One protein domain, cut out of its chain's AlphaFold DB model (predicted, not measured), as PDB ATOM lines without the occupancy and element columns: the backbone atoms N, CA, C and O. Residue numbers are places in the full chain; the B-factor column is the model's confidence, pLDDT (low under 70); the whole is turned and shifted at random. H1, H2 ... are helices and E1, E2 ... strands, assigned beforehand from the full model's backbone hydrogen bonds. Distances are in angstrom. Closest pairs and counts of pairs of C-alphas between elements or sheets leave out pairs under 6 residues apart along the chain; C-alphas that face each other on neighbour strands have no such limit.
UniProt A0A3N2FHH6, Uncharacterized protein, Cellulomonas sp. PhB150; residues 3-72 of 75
ATOM      1  N   GLN A   3      -9.023  49.339  20.620       94.12
ATOM      2  CA  GLN A   3      -8.713  48.846  19.284       94.12
ATOM      3  C   GLN A   3      -9.740  49.339  18.270       94.12
ATOM      4  O   GLN A   3     -10.948  49.299  18.518       94.12
ATOM      5  N   PHE A   4      -9.243  49.763  17.115       93.81
ATOM      6  CA  PHE A   4     -10.034  50.155  15.959       93.81
ATOM      7  C   PHE A   4      -9.605  49.335  14.748       93.81
ATOM      8  O   PHE A   4      -8.415  49.168  14.495       93.81
ATOM      9  N   VAL A   5     -10.578  48.846  13.989       93.88
ATOM     10  CA  VAL A   5     -10.360  48.274  12.662       93.88
ATOM     11  C   VAL A   5     -10.513  49.397  11.646       93.88
ATOM     12  O   VAL A   5     -11.543  50.073  11.626       93.88
ATOM     13  N   VAL A   6      -9.496  49.588  10.812       93.19
ATOM     14  CA  VAL A   6      -9.493  50.547   9.706       93.19
ATOM     15  C   VAL A   6      -9.509  49.768   8.399       93.19
ATOM     16  O   VAL A   6      -8.616  48.960   8.149       93.19
ATOM     17  N   LEU A   7     -10.523  50.013   7.575       92.06
ATOM     18  CA  LEU A   7     -10.671  49.452   6.235       92.06
ATOM     19  C   LEU A   7     -10.397  50.566   5.221       92.06
ATOM     20  O   LEU A   7     -11.092  51.583   5.232       92.06
ATOM     21  N   GLY A   8      -9.379  50.401   4.381       91.06
ATOM     22  CA  GLY A   8      -9.027  51.359   3.335       91.06
ATOM     23  C   GLY A   8      -9.557  50.931   1.972       91.06
ATOM     24  O   GLY A   8      -9.348  49.793   1.552       91.06
ATOM     25  N   TYR A   9     -10.218  51.858   1.281       89.88
ATOM     26  CA  TYR A   9     -10.770  51.695  -0.060       89.88
ATOM     27  C   TYR A   9     -10.028  52.622  -1.028       89.88
ATOM     28  O   TYR A   9     -10.095  53.850  -0.897       89.88
ATOM     29  N   GLY A  10      -9.269  52.044  -1.961       85.81
ATOM     30  CA  GLY A  10      -8.378  52.796  -2.854       85.81
ATOM     31  C   GLY A  10      -7.265  53.561  -2.119       85.81
ATOM     32  O   GLY A  10      -6.741  54.544  -2.644       85.81
ATOM     33  N   GLY A  11      -6.936  53.138  -0.895       85.31
ATOM     34  CA  GLY A  11      -6.000  53.797   0.011       85.31
ATOM     35  C   GLY A  11      -5.479  52.867   1.106       85.31
ATOM     36  O   GLY A  11      -6.045  51.797   1.363       85.31
ATOM     37  N   SER A  12      -4.405  53.298   1.765       86.44
ATOM     38  CA  SER A  12      -3.628  52.462   2.685       86.44
ATOM     39  C   SER A  12      -3.375  53.162   4.008       86.44
ATOM     40  O   SER A  12      -2.768  54.233   4.051       86.44
ATOM     41  N   ALA A  13      -3.838  52.551   5.099       84.81
ATOM     42  CA  ALA A  13      -3.559  53.036   6.445       84.81
ATOM     43  C   ALA A  13      -2.124  52.657   6.880       84.81
ATOM     44  O   ALA A  13      -1.592  51.631   6.444       84.81
ATOM     45  N   PRO A  14      -1.468  53.429   7.763       80.81
ATOM     46  CA  PRO A  14      -0.150  53.065   8.277       80.81
ATOM     47  C   PRO A  14      -0.182  51.717   9.010       80.81
ATOM     48  O   PRO A  14      -1.053  51.479   9.843       80.81
ATOM     49  N   GLY A  15       0.776  50.833   8.709       85.00
ATOM     50  CA  GLY A  15       0.850  49.503   9.327       85.00
ATOM     51  C   GLY A  15      -0.259  48.538   8.894       85.00
ATOM     52  O   GLY A  15      -0.481  47.533   9.567       85.00
ATOM     53  N   CYS A  16      -0.965  48.840   7.801       87.06
ATOM     54  CA  CYS A  16      -1.984  47.958   7.254       87.06
ATOM     55  C   CYS A  16      -1.397  46.719   6.566       87.06
ATOM     56  O   CYS A  16      -0.247  46.689   6.123       87.06
ATOM     57  N   LEU A  17      -2.244  45.701   6.448       86.00
ATOM     58  CA  LEU A  17      -2.110  44.652   5.456       86.00
ATOM     59  C   LEU A  17      -2.721  45.155   4.142       86.00
ATOM     60  O   LEU A  17      -3.918  45.445   4.094       86.00
ATOM     61  N   GLU A  18      -1.906  45.236   3.093       85.44
ATOM     62  CA  GLU A  18      -2.357  45.504   1.724       85.44
ATOM     63  C   GLU A  18      -3.059  44.269   1.149       85.44
ATOM     64  O   GLU A  18      -2.555  43.147   1.230       85.44
ATOM     65  N   LEU A  19      -4.220  44.481   0.541       78.44
ATOM     66  CA  LEU A  19      -5.021  43.461  -0.116       78.44
ATOM     67  C   LEU A  19      -4.793  43.584  -1.622       78.44
ATOM     68  O   LEU A  19      -5.232  44.540  -2.260       78.44
ATOM     69  N   SER A  20      -4.084  42.619  -2.205       66.75
ATOM     70  CA  SER A  20      -3.913  42.568  -3.657       66.75
ATOM     71  C   SER A  20      -5.101  41.861  -4.313       66.75
ATOM     72  O   SER A  20      -5.639  40.895  -3.773       66.75
ATOM     73  N   SER A  21      -5.490  42.299  -5.513       55.91
ATOM     74  CA  SER A  21      -6.565  41.673  -6.296       55.91
ATOM     75  C   SER A  21      -6.238  40.258  -6.800       55.91
ATOM     76  O   SER A  21      -7.102  39.618  -7.400       55.91
ATOM     77  N   ALA A  22      -5.005  39.778  -6.597       49.91
ATOM     78  CA  ALA A  22      -4.522  38.496  -7.105       49.91
ATOM     79  C   ALA A  22      -4.840  37.308  -6.186       49.91
ATOM     80  O   ALA A  22      -4.884  36.174  -6.663       49.91
ATOM     81  N   ASP A  23      -5.113  37.551  -4.906       48.97
ATOM     82  CA  ASP A  23      -5.510  36.490  -3.993       48.97
ATOM     83  C   ASP A  23      -7.031  36.433  -3.958       48.97
ATOM     84  O   ASP A  23      -7.699  37.322  -3.432       48.97
ATOM     85  N   ALA A  24      -7.591  35.381  -4.558       50.19
ATOM     86  CA  ALA A  24      -8.982  35.012  -4.365       50.19
ATOM     87  C   ALA A  24      -9.257  34.956  -2.856       50.19
ATOM     88  O   ALA A  24      -8.874  33.998  -2.179       50.19
ATOM     89  N   ALA A  25      -9.861  36.016  -2.317       58.06
ATOM     90  CA  ALA A  25     -10.123  36.127  -0.899       58.06
ATOM     91  C   ALA A  25     -11.005  34.946  -0.493       58.06
ATOM     92  O   ALA A  25     -12.158  34.811  -0.911       58.06
ATOM     93  N   THR A  26     -10.434  34.046   0.302       54.12
ATOM     94  CA  THR A  26     -11.203  32.952   0.877       54.12
ATOM     95  C   THR A  26     -12.071  33.565   1.962       54.12
ATOM     96  O   THR A  26     -11.591  33.925   3.035       54.12
ATOM     97  N   THR A  27     -13.349  33.758   1.649       55.44
ATOM     98  CA  THR A  27     -14.302  34.359   2.576       55.44
ATOM     99  C   THR A  27     -14.909  33.235   3.404       55.44
ATOM    100  O   THR A  27     -15.519  32.325   2.848       55.44
ATOM    101  N   VAL A  28     -14.745  33.276   4.728       56.16
ATOM    102  CA  VAL A  28     -15.474  32.374   5.631       56.16
ATOM    103  C   VAL A  28     -16.801  33.033   5.972       56.16
ATOM    104  O   VAL A  28     -16.822  34.099   6.588       56.16
ATOM    105  N   ARG A  29     -17.909  32.400   5.596       57.00
ATOM    106  CA  ARG A  29     -19.255  32.827   5.987       57.00
ATOM    107  C   ARG A  29     -19.964  31.647   6.632       57.00
ATOM    108  O   ARG A  29     -20.028  30.581   6.039       57.00
ATOM    109  N   ASP A  30     -20.442  31.830   7.862       69.62
ATOM    110  CA  ASP A  30     -21.157  30.794   8.624       69.62
ATOM    111  C   ASP A  30     -20.373  29.467   8.772       69.62
ATOM    112  O   ASP A  30     -20.948  28.390   8.886       69.62
ATOM    113  N   GLY A  31     -19.036  29.547   8.788       64.56
ATOM    114  CA  GLY A  31     -18.141  28.388   8.895       64.56
ATOM    115  C   GLY A  31     -17.809  27.700   7.566       64.56
ATOM    116  O   GLY A  31     -16.967  26.805   7.552       64.56
ATOM    117  N   GLU A  32     -18.396  28.138   6.450       49.50
ATOM    118  CA  GLU A  32     -18.092  27.622   5.115       49.50
ATOM    119  C   GLU A  32     -17.138  28.555   4.357       49.50
ATOM    120  O   GLU A  32     -17.274  29.782   4.381       49.50
ATOM    121  N   LEU A  33     -16.149  27.961   3.679       61.78
ATOM    122  CA  LEU A  33     -15.231  28.668   2.786       61.78
ATOM    123  C   LEU A  33     -15.930  28.875   1.439       61.78
ATOM    124  O   LEU A  33     -16.144  27.913   0.701       61.78
ATOM    125  N   ALA A  34     -16.253  30.119   1.102       55.78
ATOM    126  CA  ALA A  34     -16.793  30.477  -0.201       55.78
ATOM    127  C   ALA A  34     -15.790  31.353  -0.970       55.78
ATOM    128  O   ALA A  34     -15.217  32.283  -0.388       55.78
ATOM    129  N   PRO A  35     -15.579  31.109  -2.278       55.88
ATOM    130  CA  PRO A  35     -14.908  32.083  -3.123       55.88
ATOM    131  C   PRO A  35     -15.775  33.346  -3.162       55.88
ATOM    132  O   PRO A  35     -16.908  33.325  -3.643       55.88
ATOM    133  N   GLY A  36     -15.255  34.434  -2.607       55.41
ATOM    134  CA  GLY A  36     -15.929  35.722  -2.547       55.41
ATOM    135  C   GLY A  36     -14.991  36.820  -3.022       55.41
ATOM    136  O   GLY A  36     -13.784  36.754  -2.807       55.41
ATOM    137  N   SER A  37     -15.547  37.836  -3.677       59.75
ATOM    138  CA  SER A  37     -14.831  39.097  -3.832       59.75
ATOM    139  C   SER A  37     -14.919  39.844  -2.510       59.75
ATOM    140  O   SER A  37     -15.995  39.916  -1.910       59.75
ATOM    141  N   LEU A  38     -13.814  40.453  -2.089       64.75
ATOM    142  CA  LEU A  38     -13.885  41.530  -1.110       64.75
ATOM    143  C   LEU A  38     -14.801  42.644  -1.641       64.75
ATOM    144  O   LEU A  38     -15.081  42.714  -2.847       64.75
ATOM    145  N   ALA A  39     -15.276  43.501  -0.732       70.75
ATOM    146  CA  ALA A  39     -16.003  44.705  -1.115       70.75
ATOM    147  C   ALA A  39     -15.217  45.454  -2.213       70.75
ATOM    148  O   ALA A  39     -13.984  45.491  -2.140       70.75
ATOM    149  N   PRO A  40     -15.893  46.013  -3.236       72.25
ATOM    150  CA  PRO A  40     -15.217  46.711  -4.321       72.25
ATOM    151  C   PRO A  40     -14.231  47.743  -3.772       72.25
ATOM    152  O   PRO A  40     -14.569  48.484  -2.853       72.25
ATOM    153  N   GLU A  41     -13.023  47.762  -4.335       79.12
ATOM    154  CA  GLU A  41     -11.953  48.713  -4.002       79.12
ATOM    155  C   GLU A  41     -11.352  48.590  -2.593       79.12
ATOM    156  O   GLU A  41     -10.447  49.361  -2.278       79.12
ATOM    157  N   LEU A  42     -11.773  47.616  -1.770       85.00
ATOM    158  CA  LEU A  42     -11.115  47.347  -0.491       85.00
ATOM    159  C   LEU A  42      -9.664  46.920  -0.745       85.00
ATOM    160  O   LEU A  42      -9.402  45.836  -1.270       85.00
ATOM    161  N   SER A  43      -8.734  47.787  -0.363       86.44
ATOM    162  CA  SER A  43      -7.306  47.664  -0.648       86.44
ATOM    163  C   SER A  43      -6.469  47.450   0.599       86.44
ATOM    164  O   SER A  43      -5.350  46.979   0.478       86.44
ATOM    165  N   SER A  44      -6.965  47.774   1.797       89.56
ATOM    166  CA  SER A  44      -6.174  47.589   3.015       89.56
ATOM    167  C   SER A  44      -7.006  47.352   4.273       89.56
ATOM    168  O   SER A  44      -8.146  47.808   4.384       89.56
ATOM    169  N   VAL A  45      -6.419  46.645   5.244       90.69
ATOM    170  CA  VAL A  45      -6.967  46.479   6.601       90.69
ATOM    171  C   VAL A  45      -5.878  46.723   7.638       90.69
ATOM    172  O   VAL A  45      -4.795  46.153   7.545       90.69
ATOM    173  N   ALA A  46      -6.168  47.521   8.661       92.12
ATOM    174  CA  ALA A  46      -5.305  47.697   9.826       92.12
ATOM    175  C   ALA A  46      -6.093  47.523  11.127       92.12
ATOM    176  O   ALA A  46      -7.275  47.862  11.199       92.12
ATOM    177  N   VAL A  47      -5.416  47.043  12.169       93.44
ATOM    178  CA  VAL A  47      -5.890  47.141  13.554       93.44
ATOM    179  C   VAL A  47      -4.996  48.144  14.266       93.44
ATOM    180  O   VAL A  47      -3.779  47.980  14.290       93.44
ATOM    181  N   VAL A  48      -5.599  49.194  14.814       93.06
ATOM    182  CA  VAL A  48      -4.896  50.327  15.419       93.06
ATOM    183  C   VAL A  48      -5.300  50.456  16.881       93.06
ATOM    184  O   VAL A  48      -6.487  50.511  17.202       93.06
ATOM    185  N   ASP A  49      -4.308  50.546  17.764       94.38
ATOM    186  CA  ASP A  49      -4.502  50.923  19.162       94.38
ATOM    187  C   ASP A  49      -4.450  52.449  19.302       94.38
ATOM    188  O   ASP A  49      -3.426  53.078  19.034       94.38
ATOM    189  N   ALA A  50      -5.548  53.055  19.752       93.81
ATOM    190  CA  ALA A  50      -5.659  54.501  19.939       93.81
ATOM    191  C   ALA A  50      -6.477  54.843  21.200       93.81
ATOM    192  O   ALA A  50      -7.241  54.009  21.696       93.81
ATOM    193  N   PRO A  51      -6.328  56.043  21.785       95.69
ATOM    194  CA  PRO A  51      -7.145  56.449  22.927       95.69
ATOM    195  C   PRO A  51      -8.622  56.659  22.544       95.69
ATOM    196  O   PRO A  51      -9.502  56.306  23.333       95.69
ATOM    197  N   ASP A  52      -8.883  57.164  21.336       94.81
ATOM    198  CA  ASP A  52     -10.198  57.538  20.814       94.81
ATOM    199  C   ASP A  52     -10.230  57.536  19.271       94.81
ATOM    200  O   ASP A  52      -9.207  57.353  18.607       94.81
ATOM    201  N   LEU A  53     -11.432  57.711  18.708       93.38
ATOM    202  CA  LEU A  53     -11.679  57.752  17.262       93.38
ATOM    203  C   LEU A  53     -11.036  58.975  16.589       93.38
ATOM    204  O   LEU A  53     -10.596  58.885  15.439       93.38
ATOM    205  N   ASP A  54     -10.962  60.102  17.296       96.38
ATOM    206  CA  ASP A  54     -10.391  61.344  16.770       96.38
ATOM    207  C   ASP A  54      -8.899  61.163  16.484       96.38
ATOM    208  O   ASP A  54      -8.425  61.529  15.410       96.38
ATOM    209  N   THR A  55      -8.173  60.486  17.376       95.62
ATOM    210  CA  THR A  55      -6.755  60.156  17.181       95.62
ATOM    211  C   THR A  55      -6.532  59.290  15.939       95.62
ATOM    212  O   THR A  55      -5.591  59.531  15.180       95.62
ATOM    213  N   VAL A  56      -7.406  58.307  15.686       94.62
ATOM    214  CA  VAL A  56      -7.328  57.484  14.465       94.62
ATOM    215  C   VAL A  56      -7.600  58.343  13.231       94.62
ATOM    216  O   VAL A  56      -6.845  58.285  12.265       94.62
ATOM    217  N   THR A  57      -8.629  59.187  13.273       94.19
ATOM    218  CA  THR A  57      -9.012  60.053  12.147       94.19
ATOM    219  C   THR A  57      -7.908  61.051  11.792       94.19
ATOM    220  O   THR A  57      -7.590  61.225  10.616       94.19
ATOM    221  N   GLU A  58      -7.268  61.666  12.790       95.75
ATOM    222  CA  GLU A  58      -6.116  62.549  12.580       95.75
ATOM    223  C   GLU A  58      -4.925  61.803  11.967       95.75
ATOM    224  O   GLU A  58      -4.266  62.342  11.081       95.75
ATOM    225  N   SER A  59      -4.676  60.549  12.360       93.19
ATOM    226  CA  SER A  59      -3.582  59.743  11.792       93.19
ATOM    227  C   SER A  59      -3.769  59.398  10.307       93.19
ATOM    228  O   SER A  59      -2.792  59.143   9.605       93.19
ATOM    229  N   LEU A  60      -5.016  59.411   9.825       93.75
ATOM    230  CA  LEU A  60      -5.371  59.144   8.430       93.75
ATOM    231  C   LEU A  60      -5.488  60.426   7.593       93.75
ATOM    232  O   LEU A  60      -5.640  60.367   6.370       93.75
ATOM    233  N   ARG A  61      -5.429  61.601   8.229       94.44
ATOM    234  CA  ARG A  61      -5.587  62.883   7.545       94.44
ATOM    235  C   ARG A  61      -4.482  63.073   6.504       94.44
ATOM    236  O   ARG A  61      -3.296  63.012   6.806       94.44
ATOM    237  N   GLY A  62      -4.891  63.372   5.271       92.38
ATOM    238  CA  GLY A  62      -3.978  63.615   4.150       92.38
ATOM    239  C   GLY A  62      -3.542  62.354   3.401       92.38
ATOM    240  O   GLY A  62      -2.859  62.475   2.385       92.38
ATOM    241  N   LEU A  63      -3.957  61.166   3.849       93.00
ATOM    242  CA  LEU A  63      -3.807  59.944   3.068       93.00
ATOM    243  C   LEU A  63      -4.837  59.912   1.932       93.00
ATOM    244  O   LEU A  63      -5.953  60.414   2.067       93.00
ATOM    245  N   ALA A  64      -4.445  59.332   0.800       91.31
ATOM    246  CA  ALA A  64      -5.342  59.118  -0.327       91.31
ATOM    247  C   ALA A  64      -6.300  57.947  -0.053       91.31
ATOM    248  O   ALA A  64      -5.934  56.996   0.638       91.31
ATOM    249  N   GLY A  65      -7.495  58.010  -0.644       89.69
ATOM    250  CA  GLY A  65      -8.526  56.975  -0.542       89.69
ATOM    251  C   GLY A  65      -9.631  57.303   0.461       89.69
ATOM    252  O   GLY A  65      -9.717  58.410   0.997       89.69
ATOM    253  N   VAL A  66     -10.512  56.329   0.677       92.25
ATOM    254  CA  VAL A  66     -11.611  56.397   1.647       92.25
ATOM    255  C   VAL A  66     -11.337  55.396   2.761       92.25
ATOM    256  O   VAL A  66     -10.950  54.264   2.493       92.25
ATOM    257  N   PHE A  67     -11.557  55.798   4.013       93.31
ATOM    258  CA  PHE A  67     -11.329  54.942   5.173       93.31
ATOM    259  C   PHE A  67     -12.614  54.760   5.974       93.31
ATOM    260  O   PHE A  67     -13.290  55.728   6.319       93.31
ATOM    261  N   GLU A  68     -12.923  53.513   6.301       93.25
ATOM    262  CA  GLU A  68     -13.957  53.154   7.262       93.25
ATOM    263  C   GLU A  68     -13.295  52.733   8.576       93.25
ATOM    264  O   GLU A  68     -12.388  51.903   8.582       93.25
ATOM    265  N   ILE A  69     -13.751  53.300   9.697       94.19
ATOM    266  CA  ILE A  69     -13.183  53.045  11.025       94.19
ATOM    267  C   ILE A  69     -14.271  52.456  11.918       94.19
ATOM    268  O   ILE A  69     -15.338  53.050  12.087       94.19
ATOM    269  N   ARG A  70     -14.000  51.297  12.519       92.94
ATOM    270  CA  ARG A  70     -14.914  50.624  13.450       92.94
ATOM    271  C   ARG A  70     -14.207  50.321  14.770       92.94
ATOM    272  O   ARG A  70     -13.084  49.823  14.734       92.94
ATOM    273  N   PRO A  71     -14.831  50.552  15.937       92.38
ATOM    274  CA  PRO A  71     -14.338  49.988  17.191       92.38
ATOM    275  C   PRO A  71     -14.287  48.460  17.084       92.38
ATOM    276  O   PRO A  71     -15.237  47.850  16.597       92.38
ATOM    277  N   ALA A  72     -13.207  47.835  17.551       87.06
ATOM    278  CA  ALA A  72     -13.021  46.383  17.495       87.06
ATOM    279  C   ALA A  72     -13.781  45.620  18.601       87.06
ATOM    280  O   ALA A  72     -13.487  44.454  18.855       87.06
TER     281      ALA A  72
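AT A GLANCE: This is residues 3 to 72 of the 75 residues of an uncharacterized protein of Cellulomonas sp. PhB150 (UniProt A0A3N2FHH6). Helix H1 covers one face of a strongly twisted three-strand sheet; a small hairpin, E2 and E3, lies away from both. The printed part has 70 residues, with named elements E1 E2 E3 E4 H1 E5, class mixed; sheet order E4, E1, E5 is antiparallel. It is only just compact, close to loose: radius of gyration of the C-alphas 13.1 A, spans 36 by 24 by 16 A.

IN THESE COORDINATES: Find E1, residues 3 to 9, from (-8.713, 48.846, 19.284), 19.7 A long. Then come E2, 26 to 29; E3, 32 to 35; E4, 42 to 50, 22.3 A; H1, 53 to 60; E5, 66 to 71, ending at (-14.338, 49.988, 17.191).

HOW THE PARTS SIT: Within hydrogen-bond range are N 6 and O 46, 2.8 A, for E1 and E4; N 7 and O 68, 2.8 A, for E1 and E5; N 29 and O 32, 3.0 A, for E2 and E3. H1, with every O i to N i+4 pair within range, is on the sheet, height 7.7 A. E4, H1, E5 form a split strand-helix-strand unit, E1 between its strands, crossover right-handed.

THE WHOLE: The printed part has no cut; E1 to E2 is a long link. Residues 20 to 38 are under pLDDT 70.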